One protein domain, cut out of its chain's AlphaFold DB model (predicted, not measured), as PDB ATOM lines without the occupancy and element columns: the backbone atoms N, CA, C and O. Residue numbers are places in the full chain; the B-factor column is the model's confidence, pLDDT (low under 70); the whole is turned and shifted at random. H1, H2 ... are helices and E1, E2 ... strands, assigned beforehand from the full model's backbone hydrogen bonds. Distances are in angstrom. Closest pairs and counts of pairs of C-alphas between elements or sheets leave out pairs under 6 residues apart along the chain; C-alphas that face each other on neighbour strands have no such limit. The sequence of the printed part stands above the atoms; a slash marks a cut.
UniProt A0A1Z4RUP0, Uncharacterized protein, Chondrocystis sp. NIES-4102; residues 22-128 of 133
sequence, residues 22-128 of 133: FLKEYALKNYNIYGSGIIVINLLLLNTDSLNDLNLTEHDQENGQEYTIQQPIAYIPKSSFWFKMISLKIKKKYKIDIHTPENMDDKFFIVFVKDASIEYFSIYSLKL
ATOM      1  N   PHE A  22      15.149  39.505  -7.251       88.75
ATOM      2  CA  PHE A  22      15.747  40.791  -7.586       88.75
ATOM      3  C   PHE A  22      17.276  40.751  -7.534       88.75
ATOM      4  O   PHE A  22      17.944  41.120  -8.492       88.75
ATOM      5  N   LEU A  23      17.849  40.232  -6.444       89.25
ATOM      6  CA  LEU A  23      19.302  40.146  -6.276       89.25
ATOM      7  C   LEU A  23      19.958  39.259  -7.341       89.25
ATOM      8  O   LEU A  23      21.068  39.555  -7.774       89.25
ATOM      9  N   LYS A  24      19.282  38.187  -7.779       88.94
ATOM     10  CA  LYS A  24      19.752  37.355  -8.893       88.94
ATOM     11  C   LYS A  24      19.727  38.114 -10.211       88.94
ATOM     12  O   LYS A  24      20.718  38.089 -10.930       88.94
ATOM     13  N   GLU A  25      18.613  38.763 -10.528       87.94
ATOM     14  CA  GLU A  25      18.463  39.524 -11.769       87.94
ATOM     15  C   GLU A  25      19.468  40.678 -11.835       87.94
ATOM     16  O   GLU A  25      20.189  40.818 -12.823       87.94
ATOM     17  N   TYR A  26      19.601  41.431 -10.741       87.38
ATOM     18  CA  TYR A  26      20.583  42.497 -10.594       87.38
ATOM     19  C   TYR A  26      22.019  41.978 -10.753       87.38
ATOM     20  O   TYR A  26      22.808  42.581 -11.481       87.38
ATOM     21  N   ALA A  27      22.359  40.837 -10.138       87.94
ATOM     22  CA  ALA A  27      23.670  40.210 -10.297       87.94
ATOM     23  C   ALA A  27      23.946  39.810 -11.753       87.94
ATOM     24  O   ALA A  27      24.994  40.153 -12.291       87.94
ATOM     25  N   LEU A  28      23.003  39.112 -12.395       86.69
ATOM     26  CA  LEU A  28      23.145  38.624 -13.769       86.69
ATOM     27  C   LEU A  28      23.267  39.775 -14.767       86.69
ATOM     28  O   LEU A  28      24.146  39.754 -15.626       86.69
ATOM     29  N   LYS A  29      22.423  40.802 -14.630       86.69
ATOM     30  CA  LYS A  29      22.465  41.990 -15.484       86.69
ATOM     31  C   LYS A  29      23.830  42.673 -15.415       86.69
ATOM     32  O   LYS A  29      24.442  42.908 -16.450       86.69
ATOM     33  N   ASN A  30      24.317  42.959 -14.210       86.19
ATOM     34  CA  ASN A  30      25.598  43.640 -14.027       86.19
ATOM     35  C   ASN A  30      26.795  42.767 -14.412       86.19
ATOM     36  O   ASN A  30      27.761  43.270 -14.976       86.19
ATOM     37  N   TYR A  31      26.726  41.459 -14.169       86.12
ATOM     38  CA  TYR A  31      27.746  40.515 -14.615       86.12
ATOM     39  C   TYR A  31      27.923  40.519 -16.132       86.12
ATOM     40  O   TYR A  31      29.051  40.562 -16.619       86.12
ATOM     41  N   ASN A  32      26.820  40.536 -16.881       84.56
ATOM     42  CA  ASN A  32      26.864  40.577 -18.341       84.56
ATOM     43  C   ASN A  32      27.510  41.864 -18.883       84.56
ATOM     44  O   ASN A  32      28.027  41.855 -19.995       84.56
ATOM     45  N   ILE A  33      27.485  42.957 -18.113       85.38
ATOM     46  CA  ILE A  33      28.038  44.258 -18.519       85.38
ATOM     47  C   ILE A  33      29.491  44.418 -18.042       85.38
ATOM     48  O   ILE A  33      30.352  44.847 -18.806       85.38
ATOM     49  N   TYR A  34      29.778  44.070 -16.785       84.44
ATOM     50  CA  TYR A  34      31.035  44.405 -16.103       84.44
ATOM     51  C   TYR A  34      31.914  43.192 -15.765       84.44
ATOM     52  O   TYR A  34      33.000  43.353 -15.204       84.44
ATOM     53  N   GLY A  35      31.467  41.975 -16.085       85.44
ATOM     54  CA  GLY A  35      32.121  40.730 -15.684       85.44
ATOM     55  C   GLY A  35      31.972  40.446 -14.188       85.44
ATOM     56  O   GLY A  35      31.097  40.996 -13.525       85.44
ATOM     57  N   SER A  36      32.822  39.574 -13.635       87.44
ATOM     58  CA  SER A  36      32.752  39.137 -12.229       87.44
ATOM     59  C   SER A  36      32.796  40.297 -11.226       87.44
ATOM     60  O   SER A  36      33.511  41.278 -11.421       87.44
ATOM     61  N   GLY A  37      32.107  40.147 -10.094       89.38
ATOM     62  CA  GLY A  37      32.022  41.168  -9.053       89.38
ATOM     63  C   GLY A  37      31.300  40.673  -7.802       89.38
ATOM     64  O   GLY A  37      31.064  39.475  -7.632       89.38
ATOM     65  N   ILE A  38      30.964  41.604  -6.914       91.50
ATOM     66  CA  ILE A  38      30.142  41.362  -5.721       91.50
ATOM     67  C   ILE A  38      28.992  42.362  -5.663       91.50
ATOM     68  O   ILE A  38      29.094  43.459  -6.204       91.50
ATOM     69  N   ILE A  39      27.930  42.009  -4.945       91.81
ATOM     70  CA  ILE A  39      26.908  42.976  -4.539       91.81
ATOM     71  C   ILE A  39      27.262  43.471  -3.142       91.81
ATOM     72  O   ILE A  39      27.478  42.672  -2.228       91.81
ATOM     73  N   VAL A  40      27.291  44.784  -2.963       91.94
ATOM     74  CA  VAL A  40      27.414  45.429  -1.658       91.94
ATOM     75  C   VAL A  40      26.071  46.031  -1.281       91.94
ATOM     76  O   VAL A  40      25.477  46.753  -2.072       91.94
ATOM     77  N   ILE A  41      25.609  45.738  -0.068       91.81
ATOM     78  CA  ILE A  41      24.427  46.349   0.539       91.81
ATOM     79  C   ILE A  41      24.905  47.180   1.726       91.81
ATOM     80  O   ILE A  41      25.430  46.637   2.704       91.81
ATOM     81  N   ASN A  42      24.753  48.496   1.637       90.56
ATOM     82  CA  ASN A  42      25.125  49.412   2.702       90.56
ATOM     83  C   ASN A  42      23.937  49.625   3.645       90.56
ATOM     84  O   ASN A  42      23.010  50.374   3.347       90.56
ATOM     85  N   LEU A  43      23.990  48.989   4.816       88.62
ATOM     86  CA  LEU A  43      22.913  49.046   5.805       88.62
ATOM     87  C   LEU A  43      22.769  50.416   6.478       88.62
ATOM     88  O   LEU A  43      21.750  50.660   7.111       88.62
ATOM     89  N   LEU A  44      23.756  51.308   6.345       86.44
ATOM     90  CA  LEU A  44      23.632  52.691   6.816       86.44
ATOM     91  C   LEU A  44      22.761  53.551   5.896       86.44
ATOM     92  O   LEU A  44      22.250  54.578   6.330       86.44
ATOM     93  N   LEU A  45      22.647  53.159   4.627       85.06
ATOM     94  CA  LEU A  45      21.937  53.908   3.589       85.06
ATOM     95  C   LEU A  45      20.641  53.215   3.157       85.06
ATOM     96  O   LEU A  45      19.808  53.811   2.475       85.06
ATOM     97  N   LEU A  46      20.479  51.945   3.522       83.69
ATOM     98  CA  LEU A  46      19.303  51.167   3.198       83.69
ATOM     99  C   LEU A  46      18.147  51.530   4.142       83.69
ATOM    100  O   LEU A  46      18.112  51.112   5.295       83.69
ATOM    101  N   ASN A  47      17.178  52.273   3.612       77.94
ATOM    102  CA  ASN A  47      16.007  52.741   4.364       77.94
ATOM    103  C   ASN A  47      14.780  51.817   4.236       77.94
ATOM    104  O   ASN A  47      13.717  52.135   4.764       77.94
ATOM    105  N   THR A  48      14.898  50.701   3.510       76.38
ATOM    106  CA  THR A  48      13.793  49.778   3.206       76.38
ATOM    107  C   THR A  48      14.270  48.327   3.167       76.38
ATOM    108  O   THR A  48      15.380  48.037   2.725       76.38
ATOM    109  N   ASP A  49      13.407  47.404   3.591       72.69
ATOM    110  CA  ASP A  49      13.638  45.958   3.478       72.69
ATOM    111  C   ASP A  49      13.212  45.394   2.102       72.69
ATOM    112  O   ASP A  49      13.549  44.254   1.764       72.69
ATOM    113  N   SER A  50      12.477  46.183   1.305       76.12
ATOM    114  CA  SER A  50      12.037  45.865  -0.062       76.12
ATOM    115  C   SER A  50      12.968  46.530  -1.072       76.12
ATOM    116  O   SER A  50      13.022  47.755  -1.168       76.12
ATOM    117  N   LEU A  51      13.723  45.722  -1.821       78.12
ATOM    118  CA  LEU A  51      14.705  46.230  -2.784       78.12
ATOM    119  C   LEU A  51      14.097  46.558  -4.151       78.12
ATOM    120  O   LEU A  51      14.716  47.281  -4.923       78.12
ATOM    121  N   ASN A  52      12.890  46.061  -4.433       65.94
ATOM    122  CA  ASN A  52      12.180  46.328  -5.687       65.94
ATOM    123  C   ASN A  52      11.794  47.805  -5.847       65.94
ATOM    124  O   ASN A  52      11.590  48.258  -6.967       65.94
ATOM    125  N   ASP A  53      11.708  48.543  -4.738       58.97
ATOM    126  CA  ASP A  53      11.349  49.964  -4.723       58.97
ATOM    127  C   ASP A  53      12.562  50.880  -4.971       58.97
ATOM    128  O   ASP A  53      12.421  52.097  -5.087       58.97
ATOM    129  N   LEU A  54      13.770  50.312  -5.041       66.44
ATOM    130  CA  LEU A  54      14.976  51.049  -5.391       66.44
ATOM    131  C   LEU A  54      15.108  51.062  -6.917       66.44
ATOM    132  O   LEU A  54      15.393  50.030  -7.525       66.44
ATOM    133  N   ASN A  55      14.968  52.238  -7.536       62.22
ATOM    134  CA  ASN A  55      15.340  52.475  -8.936       62.22
ATOM    135  C   ASN A  55      16.870  52.357  -9.110       62.22
ATOM    136  O   ASN A  55      17.570  53.337  -9.353       62.22
ATOM    137  N   LEU A  56      17.419  51.145  -8.980       65.31
ATOM    138  CA  LEU A  56      18.857  50.884  -9.122       65.31
ATOM    139  C   LEU A  56      19.348  51.081 -10.562       65.31
ATOM    140  O   LEU A  56      20.542  51.189 -10.804       65.31
ATOM    141  N   THR A  57      18.434  51.114 -11.530       52.88
ATOM    142  CA  THR A  57      18.740  51.253 -12.956       52.88
ATOM    143  C   THR A  57      19.059  52.671 -13.403       52.88
ATOM    144  O   THR A  57      19.760  52.828 -14.397       52.88
ATOM    145  N   GLU A  58      18.550  53.687 -12.706       50.22
ATOM    146  CA  GLU A  58      18.688  55.089 -13.130       50.22
ATOM    147  C   GLU A  58      20.009  55.706 -12.646       50.22
ATOM    148  O   GLU A  58      20.531  56.630 -13.262       50.22
ATOM    149  N   HIS A  59      20.601  55.158 -11.583       50.31
ATOM    150  CA  HIS A  59      21.776  55.754 -10.945       50.31
ATOM    151  C   HIS A  59      23.111  55.436 -11.640       50.31
ATOM    152  O   HIS A  59      24.049  56.229 -11.540       50.31
ATOM    153  N   ASP A  60      23.200  54.312 -12.357       51.03
ATOM    154  CA  ASP A  60      24.462  53.822 -12.935       51.03
ATOM    155  C   ASP A  60      24.734  54.337 -14.363       51.03
ATOM    156  O   ASP A  60      25.874  54.286 -14.826       51.03
ATOM    157  N   GLN A  61      23.721  54.843 -15.082       46.91
ATOM    158  CA  GLN A  61      23.864  55.162 -16.511       46.91
ATOM    159  C   GLN A  61      24.266  56.610 -16.824       46.91
ATOM    160  O   GLN A  61      24.853  56.835 -17.881       46.91
ATOM    161  N   GLU A  62      24.008  57.586 -15.949       44.75
ATOM    162  CA  GLU A  62      24.096  58.992 -16.376       44.75
ATOM    163  C   GLU A  62      25.417  59.712 -16.068       44.75
ATOM    164  O   GLU A  62      25.721  60.683 -16.751       44.75
ATOM    165  N   ASN A  63      26.252  59.261 -15.119       42.38
ATOM    166  CA  ASN A  63      27.315  60.145 -14.599       42.38
ATOM    167  C   ASN A  63      28.744  59.591 -14.536       42.38
ATOM    168  O   ASN A  63      29.613  60.257 -13.975       42.38
ATOM    169  N   GLY A  64      29.031  58.398 -15.071       50.44
ATOM    170  CA  GLY A  64      30.384  57.825 -14.964       50.44
ATOM    171  C   GLY A  64      30.874  57.724 -13.510       50.44
ATOM    172  O   GLY A  64      32.077  57.781 -13.253       50.44
ATOM    173  N   GLN A  65      29.936  57.636 -12.560       54.88
ATOM    174  CA  GLN A  65      30.244  57.513 -11.146       54.88
ATOM    175  C   GLN A  65      30.914  56.164 -10.903       54.88
ATOM    176  O   GLN A  65      30.519  55.129 -11.434       54.88
ATOM    177  N   GLU A  66      31.972  56.197 -10.105       58.62
ATOM    178  CA  GLU A  66      32.699  55.006  -9.703       58.62
ATOM    179  C   GLU A  66      31.760  54.080  -8.903       58.62
ATOM    180  O   GLU A  66      30.995  54.550  -8.058       58.62
ATOM    181  N   TYR A  67      31.810  52.765  -9.141       69.12
ATOM    182  CA  TYR A  67      31.054  51.783  -8.355       69.12
ATOM    183  C   TYR A  67      31.531  51.832  -6.900       69.12
ATOM    184  O   TYR A  67      32.586  51.280  -6.572       69.12
ATOM    185  N   THR A  68      30.796  52.528  -6.029       77.81
ATOM    186  CA  THR A  68      31.206  52.778  -4.642       77.81
ATOM    187  C   THR A  68      30.229  52.191  -3.632       77.81
ATOM    188  O   THR A  68      29.069  51.915  -3.919       77.81
ATOM    189  N   ILE A  69      30.692  52.053  -2.389       78.94
ATOM    190  CA  ILE A  69      29.859  51.637  -1.252       78.94
ATOM    191  C   ILE A  69      28.882  52.728  -0.773       78.94
ATOM    192  O   ILE A  69      28.178  52.525   0.212       78.94
ATOM    193  N   GLN A  70      28.883  53.907  -1.404       82.12
ATOM    194  CA  GLN A  70      28.069  55.058  -0.998       82.12
ATOM    195  C   GLN A  70      26.642  55.009  -1.556       82.12
ATOM    196  O   GLN A  70      25.880  55.955  -1.383       82.12
ATOM    197  N   GLN A  71      26.271  53.905  -2.200       84.00
ATOM    198  CA  GLN A  71      24.895  53.605  -2.569       84.00
ATOM    199  C   GLN A  71      24.303  52.577  -1.589       84.00
ATOM    200  O   GLN A  71      25.044  51.745  -1.051       84.00
ATOM    201  N   PRO A  72      22.974  52.583  -1.361       87.44
ATOM    202  CA  PRO A  72      22.305  51.557  -0.558       87.44
ATOM    203  C   PRO A  72      22.583  50.140  -1.067       87.44
ATOM    204  O   PRO A  72      22.769  49.219  -0.271       87.44
ATOM    205  N   ILE A  73      22.647  49.978  -2.391       89.06
ATOM    206  CA  ILE A  73      23.020  48.743  -3.077       89.06
ATOM    207  C   ILE A  73      23.902  49.113  -4.255       89.06
ATOM    208  O   ILE A  73      23.520  49.977  -5.036       89.06
ATOM    209  N   ALA A  74      25.038  48.439  -4.392       89.69
ATOM    210  CA  ALA A  74      25.938  48.620  -5.518       89.69
ATOM    211  C   ALA A  74      26.474  47.279  -6.013       89.69
ATOM    212  O   ALA A  74      26.877  46.417  -5.223       89.69
ATOM    213  N   TYR A  75      26.544  47.124  -7.332       89.56
ATOM    214  CA  TYR A  75      27.398  46.125  -7.948       89.56
ATOM    215  C   TYR A  75      28.829  46.654  -7.993       89.56
ATOM    216  O   TYR A  75      29.083  47.715  -8.549       89.56
ATOM    217  N   ILE A  76      29.774  45.915  -7.420       90.56
ATOM    218  CA  ILE A  76      31.185  46.296  -7.369       90.56
ATOM    219  C   ILE A  76      31.984  45.324  -8.256       90.56
ATOM    220  O   ILE A  76      32.226  44.180  -7.844       90.56
ATOM    221  N   PRO A  77      32.404  45.741  -9.469       89.25
ATOM    222  CA  PRO A  77      33.154  44.892 -10.392       89.25
ATOM    223  C   PRO A  77      34.524  44.502  -9.839       89.25
ATOM    224  O   PRO A  77      35.177  45.304  -9.167       89.25
ATOM    225  N   LYS A  78      35.019  43.310 -10.191       89.50
ATOM    226  CA  LYS A  78      36.329  42.782  -9.763       89.50
ATOM    227  C   LYS A  78      37.506  43.705 -10.093       89.50
ATOM    228  O   LYS A  78      38.502  43.705  -9.376       89.50
ATOM    229  N   SER A  79      37.391  44.482 -11.168       87.19
ATOM    230  CA  SER A  79      38.389  45.456 -11.620       87.19
ATOM    231  C   SER A  79      38.448  46.734 -10.769       87.19
ATOM    232  O   SER A  79      39.413  47.486 -10.883       87.19
ATOM    233  N   SER A  80      37.449  46.992  -9.919       88.19
ATOM    234  CA  SER A  80      37.346  48.232  -9.140       88.19
ATOM    235  C   SER A  80      38.282  48.280  -7.925       88.19
ATOM    236  O   SER A  80      38.626  47.263  -7.310       88.19
ATOM    237  N   PHE A  81      38.630  49.503  -7.509       89.44
ATOM    238  CA  PHE A  81      39.343  49.751  -6.253       89.44
ATOM    239  C   PHE A  81      38.579  49.200  -5.040       89.44
ATOM    240  O   PHE A  81      39.161  48.520  -4.189       89.44
ATOM    241  N   TRP A  82      37.264  49.436  -4.984       91.06
ATOM    242  CA  TRP A  82      36.412  48.978  -3.888       91.06
ATOM    243  C   TRP A  82      36.375  47.458  -3.768       91.06
ATOM    244  O   TRP A  82      36.462  46.947  -2.652       91.06
ATOM    245  N   PHE A  83      36.357  46.723  -4.885       91.50
ATOM    246  CA  PHE A  83      36.462  45.265  -4.842       91.50
ATOM    247  C   PHE A  83      37.754  44.823  -4.164       91.50
ATOM    248  O   PHE A  83      37.722  43.970  -3.277       91.50
ATOM    249  N   LYS A  84      38.895  45.414  -4.542       91.12
ATOM    250  CA  LYS A  84      40.198  45.086  -3.947       91.12
ATOM    251  C   LYS A  84      40.205  45.371  -2.445       91.12
ATOM    252  O   LYS A  84      40.636  44.523  -1.665       91.12
ATOM    253  N   MET A  85      39.692  46.532  -2.035       92.06
ATOM    254  CA  MET A  85      39.616  46.921  -0.626       92.06
ATOM    255  C   MET A  85      38.746  45.949   0.186       92.06
ATOM    256  O   MET A  85      39.188  45.417   1.207       92.06
ATOM    257  N   ILE A  86      37.533  45.666  -0.293       92.06
ATOM    258  CA  ILE A  86      36.585  44.761   0.367       92.06
ATOM    259  C   ILE A  86      37.154  43.341   0.423       92.06
ATOM    260  O   ILE A  86      37.149  42.721   1.485       92.06
ATOM    261  N   SER A  87      37.726  42.845  -0.675       91.38
ATOM    262  CA  SER A  87      38.342  41.514  -0.742       91.38
ATOM    263  C   SER A  87      39.451  41.342   0.294       91.38
ATOM    264  O   SER A  87      39.514  40.314   0.967       91.38
ATOM    265  N   LEU A  88      40.294  42.363   0.489       92.12
ATOM    266  CA  LEU A  88      41.340  42.345   1.514       92.12
ATOM    267  C   LEU A  88      40.761  42.272   2.931       92.12
ATOM    268  O   LEU A  88      41.238  41.480   3.749       92.12
ATOM    269  N   LYS A  89      39.715  43.056   3.227       92.62
ATOM    270  CA  LYS A  89      39.028  43.018   4.530       92.62
ATOM    271  C   LYS A  89      38.393  41.648   4.778       92.62
ATOM    272  O   LYS A  89      38.587  41.068   5.848       92.62
ATOM    273  N   ILE A  90      37.702  41.101   3.777       90.88
ATOM    274  CA  ILE A  90      37.092  39.765   3.815       90.88
ATOM    275  C   ILE A  90      38.150  38.698   4.099       90.88
ATOM    276  O   ILE A  90      37.994  37.918   5.041       90.88
ATOM    277  N   LYS A  91      39.249  38.703   3.340       90.75
ATOM    278  CA  LYS A  91      40.347  37.745   3.497       90.75
ATOM    279  C   LYS A  91      40.969  37.823   4.886       90.75
ATOM    280  O   LYS A  91      41.189  36.789   5.511       90.75
ATOM    281  N   LYS A  92      41.187  39.032   5.413       91.44
ATOM    282  CA  LYS A  92      41.729  39.234   6.764       91.44
ATOM    283  C   LYS A  92      40.792  38.704   7.856       91.44
ATOM    284  O   LYS A  92      41.268  38.092   8.807       91.44
ATOM    285  N   LYS A  93      39.481  38.935   7.731       89.94
ATOM    286  CA  LYS A  93      38.492  38.601   8.771       89.94
ATOM    287  C   LYS A  93      38.044  37.140   8.740       89.94
ATOM    288  O   LYS A  93      37.951  36.512   9.789       89.94
ATOM    289  N   TYR A  94      37.773  36.604   7.551       86.31
ATOM    290  CA  TYR A  94      37.158  35.285   7.373       86.31
ATOM    291  C   TYR A  94      38.091  34.242   6.749       86.31
ATOM    292  O   TYR A  94      37.700  33.085   6.647       86.31
ATOM    293  N   LYS A  95      39.309  34.620   6.328       85.38
ATOM    294  CA  LYS A  95      40.245  33.746   5.585       85.38
ATOM    295  C   LYS A  95      39.661  33.191   4.277       85.38
ATOM    296  O   LYS A  95      40.128  32.177   3.772       85.38
ATOM    297  N   ILE A  96      38.658  33.872   3.723       82.44
ATOM    298  CA  ILE A  96      38.041  33.554   2.433       82.44
ATOM    299  C   ILE A  96      38.715  34.413   1.365       82.44
ATOM    300  O   ILE A  96      38.802  35.631   1.524       82.44
ATOM    301  N   ASP A  97      39.169  33.794   0.279       81.38
ATOM    302  CA  ASP A  97      39.631  34.517  -0.904       81.38
ATOM    303  C   ASP A  97      38.509  34.560  -1.948       81.38
ATOM    304  O   ASP A  97      38.113  33.531  -2.486       81.38
ATOM    305  N   ILE A  98      37.965  35.751  -2.207       79.50
ATOM    306  CA  ILE A  98      36.897  35.941  -3.200       79.50
ATOM    307  C   ILE A  98      37.439  36.223  -4.611       79.50
ATOM    308  O   ILE A  98      36.655  36.447  -5.529       79.50
ATOM    309  N   HIS A  99      38.764  36.205  -4.821       71.88
ATOM    310  CA  HIS A  99      39.356  36.341  -6.156       71.88
ATOM    311  C   HIS A  99      39.394  35.027  -6.950       71.88
ATOM    312  O   HIS A  99      39.571  35.085  -8.174       71.88
ATOM    313  N   THR A 100      39.256  33.872  -6.285       59.75
ATOM    314  CA  THR A 100      39.403  32.545  -6.902       59.75
ATOM    315  C   THR A 100      38.208  32.207  -7.807       59.75
ATOM    316  O   THR A 100      37.080  32.185  -7.307       59.75
ATOM    317  N   PRO A 101      38.429  31.913  -9.106       52.00
ATOM    318  CA  PRO A 101      37.365  31.612 -10.072       52.00
ATOM    319  C   PRO A 101      36.538  30.369  -9.721       52.00
ATOM    320  O   PRO A 101      35.345  30.330  -9.997       52.00
ATOM    321  N   GLU A 102      37.147  29.387  -9.052       47.00
ATOM    322  CA  GLU A 102      36.595  28.041  -8.812       47.00
ATOM    323  C   GLU A 102      35.297  28.005  -7.979       47.00
ATOM    324  O   GLU A 102      34.679  26.955  -7.829       47.00
ATOM    325  N   ASN A 103      34.851  29.143  -7.438       48.62
ATOM    326  CA  ASN A 103      33.635  29.257  -6.630       48.62
ATOM    327  C   ASN A 103      32.519  30.104  -7.269       48.62
ATOM    328  O   ASN A 103      31.480  30.273  -6.624       48.62
ATOM    329  N   MET A 104      32.720  30.660  -8.474       53.97
ATOM    330  CA  MET A 104      31.866  31.734  -9.011       53.97
ATOM    331  C   MET A 104      30.902  31.341 -10.130       53.97
ATOM    332  O   MET A 104      29.948  32.087 -10.336       53.97
ATOM    333  N   ASP A 105      31.061  30.187 -10.781       60.06
ATOM    334  CA  ASP A 105      30.198  29.822 -11.922       60.06
ATOM    335  C   ASP A 105      28.706  29.733 -11.541       60.06
ATOM    336  O   ASP A 105      27.835  29.995 -12.363       60.06
ATOM    337  N   ASP A 106      28.408  29.485 -10.259       70.50
ATOM    338  CA  ASP A 106      27.042  29.349  -9.745       70.50
ATOM    339  C   ASP A 106      26.723  30.232  -8.534       70.50
ATOM    340  O   ASP A 106      25.667  30.056  -7.913       70.50
ATOM    341  N   LYS A 107      27.613  31.138  -8.107       79.75
ATOM    342  CA  LYS A 107      27.419  31.893  -6.855       79.75
ATOM    343  C   LYS A 107      27.894  33.338  -6.947       79.75
ATOM    344  O   LYS A 107      29.033  33.600  -7.309       79.75
ATOM    345  N   PHE A 108      27.057  34.253  -6.467       86.00
ATOM    346  CA  PHE A 108      27.434  35.638  -6.181       86.00
ATOM    347  C   PHE A 108      27.648  35.856  -4.690       86.00
ATOM    348  O   PHE A 108      26.886  35.346  -3.865       86.00
ATOM    349  N   PHE A 109      28.650  36.655  -4.330       90.75
ATOM    350  CA  PHE A 109      28.793  37.132  -2.959       90.75
ATOM    351  C   PHE A 109      28.004  38.421  -2.749       90.75
ATOM    352  O   PHE A 109      28.075  39.352  -3.552       90.75
ATOM    353  N   ILE A 110      27.285  38.461  -1.631       92.12
ATOM    354  CA  ILE A 110      26.594  39.642  -1.125       92.12
ATOM    355  C   ILE A 110      27.285  40.057   0.167       92.12
ATOM    356  O   ILE A 110      27.391  39.261   1.105       92.12
ATOM    357  N   VAL A 111      27.749  41.299   0.218       92.62
ATOM    358  CA  VAL A 111      28.452  41.876   1.361       92.62
ATOM    359  C   VAL A 111      27.581  42.958   1.976       92.62
ATOM    360  O   VAL A 111      27.334  43.991   1.366       92.62
ATOM    361  N   PHE A 112      27.138  42.733   3.207       92.56
ATOM    362  CA  PHE A 112      26.443  43.747   3.990       92.56
ATOM    363  C   PHE A 112      27.464  44.543   4.780       92.56
ATOM    364  O   PHE A 112      28.139  43.973   5.640       92.56
ATOM    365  N   VAL A 113      27.551  45.837   4.509       91.81
ATOM    366  CA  VAL A 113      28.421  46.774   5.218       91.81
ATOM    367  C   VAL A 113      27.597  47.501   6.279       91.81
ATOM    368  O   VAL A 113      26.488  47.951   5.998       91.81
ATOM    369  N   LYS A 114      28.118  47.567   7.510       89.44
ATOM    370  CA  LYS A 114      27.441  48.157   8.681       89.44
ATOM    371  C   LYS A 114      28.090  49.452   9.172       89.44
ATOM    372  O   LYS A 114      27.597  50.055  10.117       89.44
ATOM    373  N   ASP A 115      29.208  49.849   8.576       86.12
ATOM    374  CA  ASP A 115      29.935  51.069   8.909       86.12
ATOM    375  C   ASP A 115      30.648  51.637   7.671       86.12
ATOM    376  O   ASP A 115      30.845  50.939   6.678       86.12
ATOM    377  N   ALA A 116      31.069  52.899   7.730       82.25
ATOM    378  CA  ALA A 116      31.739  53.557   6.609       82.25
ATOM    379  C   ALA A 116      33.183  53.066   6.352       82.25
ATOM    380  O   ALA A 116      33.705  53.263   5.256       82.25
ATOM    381  N   SER A 117      33.846  52.446   7.335       85.62
ATOM    382  CA  SER A 117      35.237  51.973   7.241       85.62
ATOM    383  C   SER A 117      35.377  50.509   6.795       85.62
ATOM    384  O   SER A 117      36.496  50.024   6.600       85.62
ATOM    385  N   ILE A 118      34.256  49.812   6.585       88.31
ATOM    386  CA  ILE A 118      34.152  48.393   6.234       88.31
ATOM    387  C   ILE A 118      34.869  47.491   7.262       88.31
ATOM    388  O   ILE A 118      35.586  46.552   6.906       88.31
ATOM    389  N   GLU A 119      34.698  47.758   8.561       87.12
ATOM    390  CA  GLU A 119      35.231  46.899   9.640       87.12
ATOM    391  C   GLU A 119      34.192  45.855  10.107       87.12
ATOM    392  O   GLU A 119      34.478  44.667  10.343       87.12
ATOM    393  N   TYR A 120      32.934  46.271  10.157       88.88
ATOM    394  CA  TYR A 120      31.758  45.491  10.490       88.88
ATOM    395  C   TYR A 120      30.977  45.182   9.213       88.88
ATOM    396  O   TYR A 120      30.246  45.997   8.657       88.88
ATOM    397  N   PHE A 121      31.126  43.944   8.753       91.19
ATOM    398  CA  PHE A 121      30.413  43.421   7.598       91.19
ATOM    399  C   PHE A 121      30.097  41.933   7.763       91.19
ATOM    400  O   PHE A 121      30.790  41.204   8.486       91.19
ATOM    401  N   SER A 122      29.058  41.485   7.061       91.44
ATOM    402  CA  SER A 122      28.678  40.073   6.924       91.44
ATOM    403  C   SER A 122      28.615  39.690   5.452       91.44
ATOM    404  O   SER A 122      28.203  40.503   4.628       91.44
ATOM    405  N   ILE A 123      29.003  38.458   5.130       91.19
ATOM    406  CA  ILE A 123      29.072  37.959   3.756       91.19
ATOM    407  C   ILE A 123      28.120  36.784   3.615       91.19
ATOM    408  O   ILE A 123      28.079  35.904   4.472       91.19
ATOM    409  N   TYR A 124      27.406  36.754   2.500       90.81
ATOM    410  CA  TYR A 124      26.540  35.656   2.116       90.81
ATOM    411  C   TYR A 124      26.844  35.236   0.684       90.81
ATOM    412  O   TYR A 124      27.283  36.040  -0.132       90.81
ATOM    413  N   SER A 125      26.582  33.970   0.374       88.56
ATOM    414  CA  SER A 125      26.629  33.456  -0.992       88.56
ATOM    415  C   SER A 125      25.212  33.256  -1.520       88.56
ATOM    416  O   SER A 125      24.424  32.516  -0.924       88.56
ATOM    417  N   LEU A 126      24.908  33.853  -2.663       86.81
ATOM    418  CA  LEU A 126      23.682  33.658  -3.416       86.81
ATOM    419  C   LEU A 126      23.950  32.672  -4.554       86.81
ATOM    420  O   LEU A 126      24.684  32.995  -5.480       86.81
ATOM    421  N   LYS A 127      23.342  31.481  -4.508       85.12
ATOM    422  CA  LYS A 127      23.404  30.532  -5.630       85.12
ATOM    423  C   LYS A 127      22.547  31.021  -6.797       85.12
ATOM    424  O   LYS A 127      21.347  31.243  -6.611       85.12
ATOM    425  N   LEU A 128      23.139  31.128  -7.980       72.88
ATOM    426  CA  LEU A 128      22.478  31.489  -9.231       72.88
ATOM    427  C   LEU A 128      21.624  30.365  -9.792       72.88
ATOM    428  O   LEU A 128      20.570  30.692 -10.331       72.88
TER     429      LEU A 128
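AT A GLANCE: This is residues 22 to 128 of the 133 residues of an uncharacterized protein of Chondrocystis sp. NIES-4102 (UniProt A0A1Z4RUP0). A strongly twisted sheet of four strands makes the core, with helix H3 across one face and H1 slantwise over the other, three layers in all. Beyond the sheet's E2 edge, a long loop with the short helix H2 makes one end of the model. The printed part has 107 residues, in the order H1 E1 H2 E2 H3 E3 E4; the mixed sheet runs E2 E1 E3 E4, and the class is mixed, helices and strands. It is compact, with a radius of gyration of the C-alphas of 13.1 A, and spans 35 by 29 by 26 A.

IN THESE COORDINATES: The strands are E1, residues 37 to 42, E2, 73 to 77, E3, 107 to 113, 19.2 A long, and E4, 121 to 127, 19.8 A, ending at C-alpha 127 (23.404, 30.532, -5.630). The helices are H1, residues 22 to 34, 17.9 A, beginning at C-alpha 22 (15.747, 40.791, -7.586), H2, 56 to 59, and H3, 81 to 94, 20.0 A.

HOW THE PARTS SIT: E1 and E3 are parallel, with N 41 and O 111 at 2.8 A. E2 is antiparallel to E1, with N 40 and O 74 at 2.8 A. E3 and E4 form an antiparallel hairpin, with N 110 and O 124 at 2.8 A. H1 is on the sheet at a height of 8.3 A; its closest C-alphas to E2 are Tyr 34 and Pro 77, 6.1 A. H3 is on the opposite face, at 9.3 A; Ile 76 and Phe 83 are its closest C-alphas to E2, 5.9 A. H2 is only just not on the sheet, with 4 pairs of C-alphas within 10 A. In H1 and H3 every O i to N i+4 pair is within hydrogen-bond range; H2 is too short for one.

THE WHOLE: The C-alphas farthest apart, Glu 62 and Lys 95, are 37.2 A apart. The printed part has no cut; the links E1 to H2, H2 to E2 and H3 to E3 are long. pLDDT is under 70 at residues 52 to 67 and 100 to 105.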